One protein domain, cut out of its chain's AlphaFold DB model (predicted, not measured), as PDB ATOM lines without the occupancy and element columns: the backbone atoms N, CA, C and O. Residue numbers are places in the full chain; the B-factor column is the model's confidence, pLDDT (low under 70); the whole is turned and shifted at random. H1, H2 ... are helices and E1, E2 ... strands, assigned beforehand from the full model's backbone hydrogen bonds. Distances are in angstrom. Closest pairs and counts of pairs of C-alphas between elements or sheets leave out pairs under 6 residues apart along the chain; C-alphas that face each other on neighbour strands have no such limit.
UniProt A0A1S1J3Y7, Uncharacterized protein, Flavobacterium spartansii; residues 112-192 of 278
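This is residues 112 to 192 of the 278 residues of an uncharacterized protein of Flavobacterium spartansii (UniProt A0A1S1J3Y7). A thin rod: the narrow sheet E1 - E2 - E3 runs along it, and the small helix H2 sits at one far tip, at the end of the two links from E1 and E2. Near the other end the long helix H3 covers part of one face of the sheet with residues 170 to 181 and sticks out with residues 182 to 192. The printed part has 81 residues, with three helices and three strands in the order H1 E1 H2 E2 E3 H3; the sheet is antiparallel and the class mixed. The whole is extended, with a radius of gyration of the C-alphas of 23.0 A and spans of 76 by 19 by 15 A.

Find C-alpha 151 at (-45.133, -27.095, 3.465); from there E2, residues 151 to 161, runs 31.9 A. Beside it are E1, residues 119 to 126, 23.0 A long, and E3, residues 164 to 168. H3, residues 170 to 192, runs 33.0 A to C-alpha 192 at (-49.101, 16.944, -24.131). H1 is residues 112 to 115 and H2 residues 134 to 142.

E1 and E2 are antiparallel at 158 degrees; look for N 121 and O 156, 2.9 A apart. E2 and E3 form an antiparallel hairpin, with N 159 and O 166 at 2.9 A. H3 is on the sheet at a height of 11.4 A, over E2 and E3, and runs along the strands, at 11 degrees to E3 on the local plane; its closest C-alphas to E2 are those of Ile 170 and Val 157, 6.1 A. H1 only grazes the sheet, with residues 113 to 115. H2 is not on the sheet and is apart from H3. In H2 and H3 every O i to N i+4 pair is within hydrogen-bond range; H1 is too short for one.

The farthest C-alphas, those of Phe 135 and Leu 192, are 76.8 A apart. The printed part has no cut, and no link is long. Look for pLDDT under 70 at residues 125 to 132, 137 and 145 to 152 of this model.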
ATOM      1  N   LYS A 112     -36.089   3.362 -11.566       86.25
ATOM      2  CA  LYS A 112     -34.939   3.048 -10.703       86.25
ATOM      3  C   LYS A 112     -35.273   3.162  -9.211       86.25
ATOM      4  O   LYS A 112     -34.889   2.299  -8.438       86.25
ATOM      5  N   LYS A 113     -36.081   4.155  -8.819       83.88
ATOM      6  CA  LYS A 113     -36.504   4.330  -7.418       83.88
ATOM      7  C   LYS A 113     -37.360   3.171  -6.901       83.88
ATOM      8  O   LYS A 113     -37.342   2.902  -5.706       83.88
ATOM      9  N   ILE A 114     -38.115   2.520  -7.788       86.38
ATOM     10  CA  ILE A 114     -38.928   1.349  -7.451       86.38
ATOM     11  C   ILE A 114     -38.012   0.133  -7.331       86.38
ATOM     12  O   ILE A 114     -38.083  -0.569  -6.325       86.38
ATOM     13  N   LEU A 115     -37.104  -0.066  -8.294       86.31
ATOM     14  CA  LEU A 115     -36.135  -1.167  -8.268       86.31
ATOM     15  C   LEU A 115     -35.256  -1.137  -7.009       86.31
ATOM     16  O   LEU A 115     -35.121  -2.155  -6.338       86.31
ATOM     17  N   ASP A 116     -34.751   0.040  -6.636       87.62
ATOM     18  CA  ASP A 116     -33.918   0.236  -5.441       87.62
ATOM     19  C   ASP A 116     -34.696   0.003  -4.121       87.62
ATOM     20  O   ASP A 116     -34.105  -0.028  -3.043       87.62
ATOM     21  N   SER A 117     -36.026  -0.142  -4.178       86.44
ATOM     22  CA  SER A 117     -36.900  -0.303  -3.007       86.44
ATOM     23  C   SER A 117     -37.413  -1.725  -2.776       86.44
ATOM     24  O   SER A 117     -38.118  -1.951  -1.790       86.44
ATOM     25  N   ILE A 118     -37.093  -2.663  -3.673       88.00
ATOM     26  CA  ILE A 118     -37.608  -4.033  -3.617       88.00
ATOM     27  C   ILE A 118     -37.018  -4.749  -2.399       88.00
ATOM     28  O   ILE A 118     -35.803  -4.888  -2.269       88.00
ATOM     29  N   LYS A 119     -37.891  -5.242  -1.520       87.25
ATOM     30  CA  LYS A 119     -37.546  -6.145  -0.416       87.25
ATOM     31  C   LYS A 119     -38.376  -7.414  -0.518       87.25
ATOM     32  O   LYS A 119     -39.563  -7.344  -0.836       87.25
ATOM     33  N   THR A 120     -37.766  -8.557  -0.245       84.62
ATOM     34  CA  THR A 120     -38.411  -9.870  -0.338       84.62
ATOM     35  C   THR A 120     -38.350 -10.575   1.004       84.62
ATOM     36  O   THR A 120     -37.257 -10.815   1.513       84.62
ATOM     37  N   ASP A 121     -39.510 -10.953   1.525       80.62
ATOM     38  CA  ASP A 121     -39.643 -11.754   2.736       80.62
ATOM     39  C   ASP A 121     -40.259 -13.106   2.370       80.62
ATOM     40  O   ASP A 121     -41.250 -13.172   1.637       80.62
ATOM     41  N   SER A 122     -39.682 -14.195   2.877       77.06
ATOM     42  CA  SER A 122     -40.191 -15.551   2.661       77.06
ATOM     43  C   SER A 122     -40.437 -16.251   3.987       77.06
ATOM     44  O   SER A 122     -39.551 -16.274   4.842       77.06
ATOM     45  N   TYR A 123     -41.603 -16.869   4.144       73.25
ATOM     46  CA  TYR A 123     -41.915 -17.686   5.314       73.25
ATOM     47  C   TYR A 123     -42.581 -18.997   4.899       73.25
ATOM     48  O   TYR A 123     -43.364 -19.058   3.948       73.25
ATOM     49  N   ILE A 124     -42.247 -20.066   5.620       70.44
ATOM     50  CA  ILE A 124     -42.786 -21.404   5.380       70.44
ATOM     51  C   ILE A 124     -44.011 -21.574   6.271       70.44
ATOM     52  O   ILE A 124     -43.911 -21.562   7.499       70.44
ATOM     53  N   LYS A 125     -45.185 -21.722   5.652       67.69
ATOM     54  CA  LYS A 125     -46.396 -22.121   6.363       67.69
ATOM     55  C   LYS A 125     -46.480 -23.641   6.329       67.69
ATOM     56  O   LYS A 125     -46.615 -24.231   5.260       67.69
ATOM     57  N   VAL A 126     -46.397 -24.257   7.500       63.28
ATOM     58  CA  VAL A 126     -46.471 -25.709   7.652       63.28
ATOM     59  C   VAL A 126     -47.875 -26.086   8.115       63.28
ATOM     60  O   VAL A 126     -48.404 -25.466   9.039       63.28
ATOM     61  N   ASP A 127     -48.488 -27.079   7.474       58.84
ATOM     62  CA  ASP A 127     -49.787 -27.591   7.909       58.84
ATOM     63  C   ASP A 127     -49.667 -28.311   9.266       58.84
ATOM     64  O   ASP A 127     -48.687 -29.022   9.536       58.84
ATOM     65  N   SER A 128     -50.640 -28.103  10.156       57.84
ATOM     66  CA  SER A 128     -50.596 -28.671  11.505       57.84
ATOM     67  C   SER A 128     -51.053 -30.125  11.470       57.84
ATOM     68  O   SER A 128     -52.247 -30.418  11.520       57.84
ATOM     69  N   VAL A 129     -50.105 -31.058  11.414       62.25
ATOM     70  CA  VAL A 129     -50.405 -32.482  11.585       62.25
ATOM     71  C   VAL A 129     -50.501 -32.774  13.084       62.25
ATOM     72  O   VAL A 129     -49.554 -32.523  13.832       62.25
ATOM     73  N   SER A 130     -51.650 -33.274  13.550       62.41
ATOM     74  CA  SER A 130     -51.852 -33.601  14.968       62.41
ATOM     75  C   SER A 130     -50.784 -34.599  15.443       62.41
ATOM     76  O   SER A 130     -50.551 -35.621  14.793       62.41
ATOM     77  N   LYS A 131     -50.093 -34.310  16.559       58.78
ATOM     78  CA  LYS A 131     -49.004 -35.157  17.082       58.78
ATOM     79  C   LYS A 131     -49.558 -36.517  17.535       58.78
ATOM     80  O   LYS A 131     -49.935 -36.693  18.687       58.78
ATOM     81  N   LYS A 132     -49.564 -37.506  16.637       67.62
ATOM     82  CA  LYS A 132     -49.905 -38.904  16.956       67.62
ATOM     83  C   LYS A 132     -48.828 -39.535  17.853       67.62
ATOM     84  O   LYS A 132     -47.637 -39.358  17.586       67.62
ATOM     85  N   GLY A 133     -49.239 -40.278  18.887       71.75
ATOM     86  CA  GLY A 133     -48.353 -41.072  19.756       71.75
ATOM     87  C   GLY A 133     -47.752 -42.300  19.050       71.75
ATOM     88  O   GLY A 133     -48.209 -42.684  17.973       71.75
ATOM     89  N   LEU A 134     -46.731 -42.924  19.654       72.75
ATOM     90  CA  LEU A 134     -45.884 -43.956  19.023       72.75
ATOM     91  C   LEU A 134     -46.680 -45.139  18.428       72.75
ATOM     92  O   LEU A 134     -46.470 -45.512  17.277       72.75
ATOM     93  N   PHE A 135     -47.662 -45.668  19.165       76.50
ATOM     94  CA  PHE A 135     -48.501 -46.790  18.714       76.50
ATOM     95  C   PHE A 135     -49.443 -46.423  17.562       76.50
ATOM     96  O   PHE A 135     -49.671 -47.224  16.659       76.50
ATOM     97  N   SER A 136     -49.947 -45.186  17.546       71.69
ATOM     98  CA  SER A 136     -50.817 -44.696  16.474       71.69
ATOM     99  C   SER A 136     -50.037 -44.485  15.169       71.69
ATOM    100  O   SER A 136     -50.569 -44.738  14.090       71.69
ATOM    101  N   ARG A 137     -48.753 -44.103  15.258       69.94
ATOM    102  CA  ARG A 137     -47.846 -44.009  14.099       69.94
ATOM    103  C   ARG A 137     -47.521 -45.379  13.506       69.94
ATOM    104  O   ARG A 137     -47.552 -45.520  12.289       69.94
ATOM    105  N   LEU A 138     -47.268 -46.382  14.349       72.50
ATOM    106  CA  LEU A 138     -47.005 -47.756  13.902       72.50
ATOM    107  C   LEU A 138     -48.237 -48.377  13.229       72.50
ATOM    108  O   LEU A 138     -48.125 -48.909  12.129       72.50
ATOM    109  N   GLY A 139     -49.424 -48.235  13.830       76.81
ATOM    110  CA  GLY A 139     -50.671 -48.723  13.231       76.81
ATOM    111  C   GLY A 139     -51.019 -48.031  11.907       76.81
ATOM    112  O   GLY A 139     -51.441 -48.688  10.959       76.81
ATOM    113  N   ALA A 140     -50.798 -46.716  11.807       73.56
ATOM    114  CA  ALA A 140     -51.042 -45.963  10.576       73.56
ATOM    115  C   ALA A 140     -50.052 -46.326   9.454       73.56
ATOM    116  O   ALA A 140     -50.471 -46.476   8.307       73.56
ATOM    117  N   ALA A 141     -48.770 -46.533   9.783       72.75
ATOM    118  CA  ALA A 141     -47.746 -46.948   8.825       72.75
ATOM    119  C   ALA A 141     -48.002 -48.361   8.273       72.75
ATOM    120  O   ALA A 141     -47.906 -48.567   7.066       72.75
ATOM    121  N   LEU A 142     -48.408 -49.310   9.129       70.31
ATOM    122  CA  LEU A 142     -48.795 -50.665   8.710       70.31
ATOM    123  C   LEU A 142     -50.056 -50.670   7.829       70.31
ATOM    124  O   LEU A 142     -50.173 -51.491   6.926       70.31
ATOM    125  N   ALA A 143     -50.978 -49.731   8.054       77.38
ATOM    126  CA  ALA A 143     -52.184 -49.546   7.246       77.38
ATOM    127  C   ALA A 143     -51.966 -48.689   5.977       77.38
ATOM    128  O   ALA A 143     -52.941 -48.327   5.318       77.38
ATOM    129  N   GLY A 144     -50.721 -48.307   5.661       71.50
ATOM    130  CA  GLY A 144     -50.379 -47.480   4.497       71.50
ATOM    131  C   GLY A 144     -50.855 -46.020   4.570       71.50
ATOM    132  O   GLY A 144     -50.829 -45.312   3.566       71.50
ATOM    133  N   LYS A 145     -51.300 -45.544   5.738       66.50
ATOM    134  CA  LYS A 145     -51.808 -44.179   5.948       66.50
ATOM    135  C   LYS A 145     -50.699 -43.291   6.506       66.50
ATOM    136  O   LYS A 145     -50.563 -43.141   7.720       66.50
ATOM    137  N   VAL A 146     -49.901 -42.703   5.619       63.56
ATOM    138  CA  VAL A 146     -48.872 -41.719   5.989       63.56
ATOM    139  C   VAL A 146     -49.451 -40.313   5.849       63.56
ATOM    140  O   VAL A 146     -49.826 -39.902   4.752       63.56
ATOM    141  N   ASP A 147     -49.519 -39.564   6.951       64.06
ATOM    142  CA  ASP A 147     -49.862 -38.141   6.897       64.06
ATOM    143  C   ASP A 147     -48.638 -37.360   6.405       64.06
ATOM    144  O   ASP A 147     -47.634 -37.246   7.111       64.06
ATOM    145  N   VAL A 148     -48.707 -36.835   5.183       63.50
ATOM    146  CA  VAL A 148     -47.650 -35.988   4.623       63.50
ATOM    147  C   VAL A 148     -47.878 -34.554   5.086       63.50
ATOM    148  O   VAL A 148     -48.889 -33.934   4.748       63.50
ATOM    149  N   GLN A 149     -46.929 -34.021   5.855       62.69
ATOM    150  CA  GLN A 149     -46.916 -32.616   6.238       62.69
ATOM    151  C   GLN A 149     -46.656 -31.763   4.993       62.69
ATOM    152  O   GLN A 149     -45.599 -31.858   4.372       62.69
ATOM    153  N   LYS A 150     -47.645 -30.962   4.594       67.44
ATOM    154  CA  LYS A 150     -47.520 -30.067   3.443       67.44
ATOM    155  C   LYS A 150     -46.902 -28.750   3.899       67.44
ATOM    156  O   LYS A 150     -47.450 -28.067   4.765       67.44
ATOM    157  N   GLU A 151     -45.774 -28.397   3.301       67.69
ATOM    158  CA  GLU A 151     -45.133 -27.095   3.465       67.69
ATOM    159  C   GLU A 151     -45.495 -26.198   2.280       67.69
ATOM    160  O   GLU A 151     -45.415 -26.609   1.122       67.69
ATOM    161  N   GLN A 152     -45.917 -24.967   2.563       68.50
ATOM    162  CA  GLN A 152     -46.158 -23.946   1.549       68.50
ATOM    163  C   GLN A 152     -45.202 -22.779   1.777       68.50
ATOM    164  O   GLN A 152     -45.311 -22.057   2.771       68.50
ATOM    165  N   LEU A 153     -44.280 -22.579   0.836       73.75
ATOM    166  CA  LEU A 153     -43.439 -21.388   0.794       73.75
ATOM    167  C   LEU A 153     -44.288 -20.198   0.338       73.75
ATOM    168  O   LEU A 153     -44.784 -20.183  -0.789       73.75
ATOM    169  N   LYS A 154     -44.448 -19.193   1.199       75.88
ATOM    170  CA  LYS A 154     -45.048 -17.913   0.822       75.88
ATOM    171  C   LYS A 154     -43.966 -16.860   0.683       75.88
ATOM    172  O   LYS A 154     -43.154 -16.677   1.587       75.88
ATOM    173  N   ILE A 155     -43.989 -16.165  -0.450       79.50
ATOM    174  CA  ILE A 155     -43.095 -15.052  -0.759       79.50
ATOM    175  C   ILE A 155     -43.941 -13.784  -0.796       79.50
ATOM    176  O   ILE A 155     -44.915 -13.701  -1.544       79.50
ATOM    177  N   THR A 156     -43.559 -12.802   0.007       84.12
ATOM    178  CA  THR A 156     -44.123 -11.453  -0.001       84.12
ATOM    179  C   THR A 156     -43.063 -10.468  -0.456       84.12
ATOM    180  O   THR A 156     -41.918 -10.512  -0.009       84.12
ATOM    181  N   VAL A 157     -43.448  -9.573  -1.355       85.94
ATOM    182  CA  VAL A 157     -42.569  -8.549  -1.907       85.94
ATOM    183  C   VAL A 157     -43.090  -7.184  -1.494       85.94
ATOM    184  O   VAL A 157     -44.279  -6.891  -1.629       85.94
ATOM    185  N   THR A 158     -42.189  -6.353  -0.987       86.19
ATOM    186  CA  THR A 158     -42.448  -4.968  -0.604       86.19
ATOM    187  C   THR A 158     -41.761  -4.038  -1.596       86.19
ATOM    188  O   THR A 158     -40.562  -4.174  -1.828       86.19
ATOM    189  N   MET A 159     -42.502  -3.089  -2.174       87.25
ATOM    190  CA  MET A 159     -41.975  -2.076  -3.098       87.25
ATOM    191  C   MET A 159     -42.503  -0.680  -2.746       87.25
ATOM    192  O   MET A 159     -43.571  -0.535  -2.148       87.25
ATOM    193  N   LYS A 160     -41.763   0.370  -3.119       85.62
ATOM    194  CA  LYS A 160     -42.147   1.773  -2.922       85.62
ATOM    195  C   LYS A 160     -42.547   2.424  -4.249       85.62
ATOM    196  O   LYS A 160     -41.700   2.652  -5.107       85.62
ATOM    197  N   TYR A 161     -43.814   2.814  -4.373       81.62
ATOM    198  CA  TYR A 161     -44.369   3.541  -5.522       81.62
ATOM    199  C   TYR A 161     -44.735   4.961  -5.106       81.62
ATOM    200  O   TYR A 161     -45.564   5.132  -4.218       81.62
ATOM    201  N   ASP A 162     -44.137   5.981  -5.724       71.00
ATOM    202  CA  ASP A 162     -44.530   7.392  -5.534       71.00
ATOM    203  C   ASP A 162     -44.710   7.789  -4.046       71.00
ATOM    204  O   ASP A 162     -45.690   8.396  -3.625       71.00
ATOM    205  N   ASN A 163     -43.734   7.380  -3.227       75.62
ATOM    206  CA  ASN A 163     -43.676   7.524  -1.765       75.62
ATOM    207  C   ASN A 163     -44.588   6.629  -0.908       75.62
ATOM    208  O   ASN A 163     -44.513   6.718   0.316       75.62
ATOM    209  N   LYS A 164     -45.345   5.703  -1.494       82.69
ATOM    210  CA  LYS A 164     -46.130   4.692  -0.770       82.69
ATOM    211  C   LYS A 164     -45.425   3.342  -0.768       82.69
ATOM    212  O   LYS A 164     -45.026   2.858  -1.822       82.69
ATOM    213  N   VAL A 165     -45.283   2.737   0.408       85.12
ATOM    214  CA  VAL A 165     -44.768   1.369   0.563       85.12
ATOM    215  C   VAL A 165     -45.944   0.402   0.467       85.12
ATOM    216  O   VAL A 165     -46.938   0.584   1.165       85.12
ATOM    217  N   VAL A 166     -45.841  -0.596  -0.406       87.38
ATOM    218  CA  VAL A 166     -46.879  -1.606  -0.632       87.38
ATOM    219  C   VAL A 166     -46.246  -2.987  -0.523       87.38
ATOM    220  O   VAL A 166     -45.254  -3.259  -1.196       87.38
ATOM    221  N   THR A 167     -46.835  -3.864   0.288       87.44
ATOM    222  CA  THR A 167     -46.407  -5.257   0.481       87.44
ATOM    223  C   THR A 167     -47.492  -6.190  -0.034       87.44
ATOM    224  O   THR A 167     -48.668  -5.941   0.216       87.44
ATOM    225  N   GLY A 168     -47.112  -7.246  -0.751       88.06
ATOM    226  CA  GLY A 168     -48.078  -8.168  -1.343       88.06
ATOM    227  C   GLY A 168     -47.432  -9.356  -2.046       88.06
ATOM    228  O   GLY A 168     -46.230  -9.595  -1.900       88.06
ATOM    229  N   SER A 169     -48.228 -10.093  -2.815       87.88
ATOM    230  CA  SER A 169     -47.715 -11.130  -3.713       87.88
ATOM    231  C   SER A 169     -46.901 -10.515  -4.859       87.88
ATOM    232  O   SER A 169     -46.996  -9.322  -5.154       87.88
ATOM    233  N   ILE A 170     -46.101 -11.335  -5.543       84.62
ATOM    234  CA  ILE A 170     -45.369 -10.902  -6.744       84.62
ATOM    235  C   ILE A 170     -46.343 -10.352  -7.804       84.62
ATOM    236  O   ILE A 170     -46.088  -9.299  -8.386       84.62
ATOM    237  N   GLU A 171     -47.477 -11.024  -8.011       87.81
ATOM    238  CA  GLU A 171     -48.517 -10.630  -8.973       87.81
ATOM    239  C   GLU A 171     -49.118  -9.259  -8.635       87.81
ATOM    240  O   GLU A 171     -49.245  -8.405  -9.513       87.81
ATOM    241  N   GLU A 172     -49.415  -9.010  -7.355       87.50
ATOM    242  CA  GLU A 172     -49.921  -7.719  -6.877       87.50
ATOM    243  C   GLU A 172     -48.906  -6.596  -7.112       87.50
ATOM    244  O   GLU A 172     -49.277  -5.497  -7.530       87.50
ATOM    245  N   GLN A 173     -47.613  -6.859  -6.895       87.31
ATOM    246  CA  GLN A 173     -46.568  -5.871  -7.164       87.31
ATOM    247  C   GLN A 173     -46.437  -5.561  -8.660       87.31
ATOM    248  O   GLN A 173     -46.361  -4.390  -9.033       87.31
ATOM    249  N   PHE A 174     -46.493  -6.566  -9.539       88.62
ATOM    250  CA  PHE A 174     -46.509  -6.320 -10.985       88.62
ATOM    251  C   PHE A 174     -47.742  -5.522 -11.421       88.62
ATOM    252  O   PHE A 174     -47.604  -4.556 -12.174       88.62
ATOM    253  N   ALA A 175     -48.931  -5.857 -10.912       90.38
ATOM    254  CA  ALA A 175     -50.150  -5.101 -11.192       90.38
ATOM    255  C   ALA A 175     -50.018  -3.629 -10.752       90.38
ATOM    256  O   ALA A 175     -50.349  -2.716 -11.513       90.38
ATOM    257  N   ASN A 176     -49.464  -3.382  -9.561       88.81
ATOM    258  CA  ASN A 176     -49.206  -2.032  -9.053       88.81
ATOM    259  C   ASN A 176     -48.185  -1.269  -9.906       88.81
ATOM    260  O   ASN A 176     -48.385  -0.081 -10.184       88.81
ATOM    261  N   LEU A 177     -47.125  -1.937 -10.365       88.75
ATOM    262  CA  LEU A 177     -46.132  -1.354 -11.262       88.75
ATOM    263  C   LEU A 177     -46.758  -0.926 -12.596       88.75
ATOM    264  O   LEU A 177     -46.549   0.214 -13.023       88.75
ATOM    265  N   PHE A 178     -47.552  -1.795 -13.231       91.19
ATOM    266  CA  PHE A 178     -48.237  -1.471 -14.486       91.19
ATOM    267  C   PHE A 178     -49.238  -0.331 -14.305       91.19
ATOM    268  O   PHE A 178     -49.195   0.636 -15.063       91.19
ATOM    269  N   ASN A 179     -50.070  -0.378 -13.262       92.06
ATOM    270  CA  ASN A 179     -51.040   0.680 -12.971       92.06
ATOM    271  C   ASN A 179     -50.361   2.035 -12.728       92.06
ATOM    272  O   ASN A 179     -50.795   3.057 -13.261       92.06
ATOM    273  N   THR A 180     -49.267   2.053 -11.964       90.44
ATOM    274  CA  THR A 180     -48.505   3.281 -11.685       90.44
ATOM    275  C   THR A 180     -47.863   3.836 -12.955       90.44
ATOM    276  O   THR A 180     -47.925   5.039 -13.211       90.44
ATOM    277  N   THR A 181     -47.283   2.960 -13.778       91.44
ATOM    278  CA  THR A 181     -46.643   3.346 -15.043       91.44
ATOM    279  C   THR A 181     -47.668   3.877 -16.047       91.44
ATOM    280  O   THR A 181     -47.452   4.936 -16.635       91.44
ATOM    281  N   ASN A 182     -48.812   3.201 -16.196       93.88
ATOM    282  CA  ASN A 182     -49.907   3.637 -17.065       93.88
ATOM    283  C   ASN A 182     -50.435   5.003 -16.632       93.88
ATOM    284  O   ASN A 182     -50.487   5.920 -17.447       93.88
ATOM    285  N   LYS A 183     -50.722   5.182 -15.337       93.56
ATOM    286  CA  LYS A 183     -51.184   6.464 -14.794       93.56
ATOM    287  C   LYS A 183     -50.182   7.595 -15.037       93.56
ATOM    288  O   LYS A 183     -50.579   8.705 -15.385       93.56
ATOM    289  N   PHE A 184     -48.883   7.329 -14.882       93.44
ATOM    290  CA  PHE A 184     -47.846   8.314 -15.187       93.44
ATOM    291  C   PHE A 184     -47.909   8.763 -16.652       93.44
ATOM    292  O   PHE A 184     -47.937   9.966 -16.920       93.44
ATOM    293  N   TYR A 185     -47.959   7.821 -17.598       94.31
ATOM    294  CA  TYR A 185     -48.007   8.160 -19.020       94.31
ATOM    295  C   TYR A 185     -49.346   8.774 -19.440       94.31
ATOM    296  O   TYR A 185     -49.335   9.700 -20.245       94.31
ATOM    297  N   GLU A 186     -50.475   8.368 -18.856       95.25
ATOM    298  CA  GLU A 186     -51.763   9.050 -19.044       95.25
ATOM    299  C   GLU A 186     -51.667  10.538 -18.689       95.25
ATOM    300  O   GLU A 186     -52.102  11.389 -19.466       95.25
ATOM    301  N   GLU A 187     -51.051  10.878 -17.554       93.00
ATOM    302  CA  GLU A 187     -50.829  12.275 -17.173       93.00
ATOM    303  C   GLU A 187     -49.851  12.988 -18.118       93.00
ATOM    304  O   GLU A 187     -50.093  14.137 -18.500       93.00
ATOM    305  N   GLN A 188     -48.785  12.317 -18.579       91.44
ATOM    306  CA  GLN A 188     -47.900  12.884 -19.605       91.44
ATOM    307  C   GLN A 188     -48.659  13.195 -20.908       91.44
ATOM    308  O   GLN A 188     -48.483  14.276 -21.470       91.44
ATOM    309  N   PHE A 189     -49.537  12.301 -21.371       93.38
ATOM    310  CA  PHE A 189     -50.342  12.511 -22.578       93.38
ATOM    311  C   PHE A 189     -51.410  13.593 -22.394       93.38
ATOM    312  O   PHE A 189     -51.632  14.390 -23.307       93.38
ATOM    313  N   LYS A 190     -52.036  13.697 -21.213       92.38
ATOM    314  CA  LYS A 190     -52.930  14.822 -20.887       92.38
ATOM    315  C   LYS A 190     -52.184  16.154 -20.948       92.38
ATOM    316  O   LYS A 190     -52.692  17.109 -21.534       92.38
ATOM    317  N   ASN A 191     -50.976  16.215 -20.388       89.88
ATOM    318  CA  ASN A 191     -50.128  17.406 -20.441       89.88
ATOM    319  C   ASN A 191     -49.738  17.760 -21.886       89.88
ATOM    320  O   ASN A 191     -49.841  18.924 -22.273       89.88
ATOM    321  N   LEU A 192     -49.377  16.764 -22.703       89.81
ATOM    322  CA  LEU A 192     -49.101  16.944 -24.131       89.81
ATOM    323  C   LEU A 192     -50.318  17.517 -24.870       89.81
ATOM    324  O   LEU A 192     -50.198  18.505 -25.593       89.81
TER     325      LEU A 192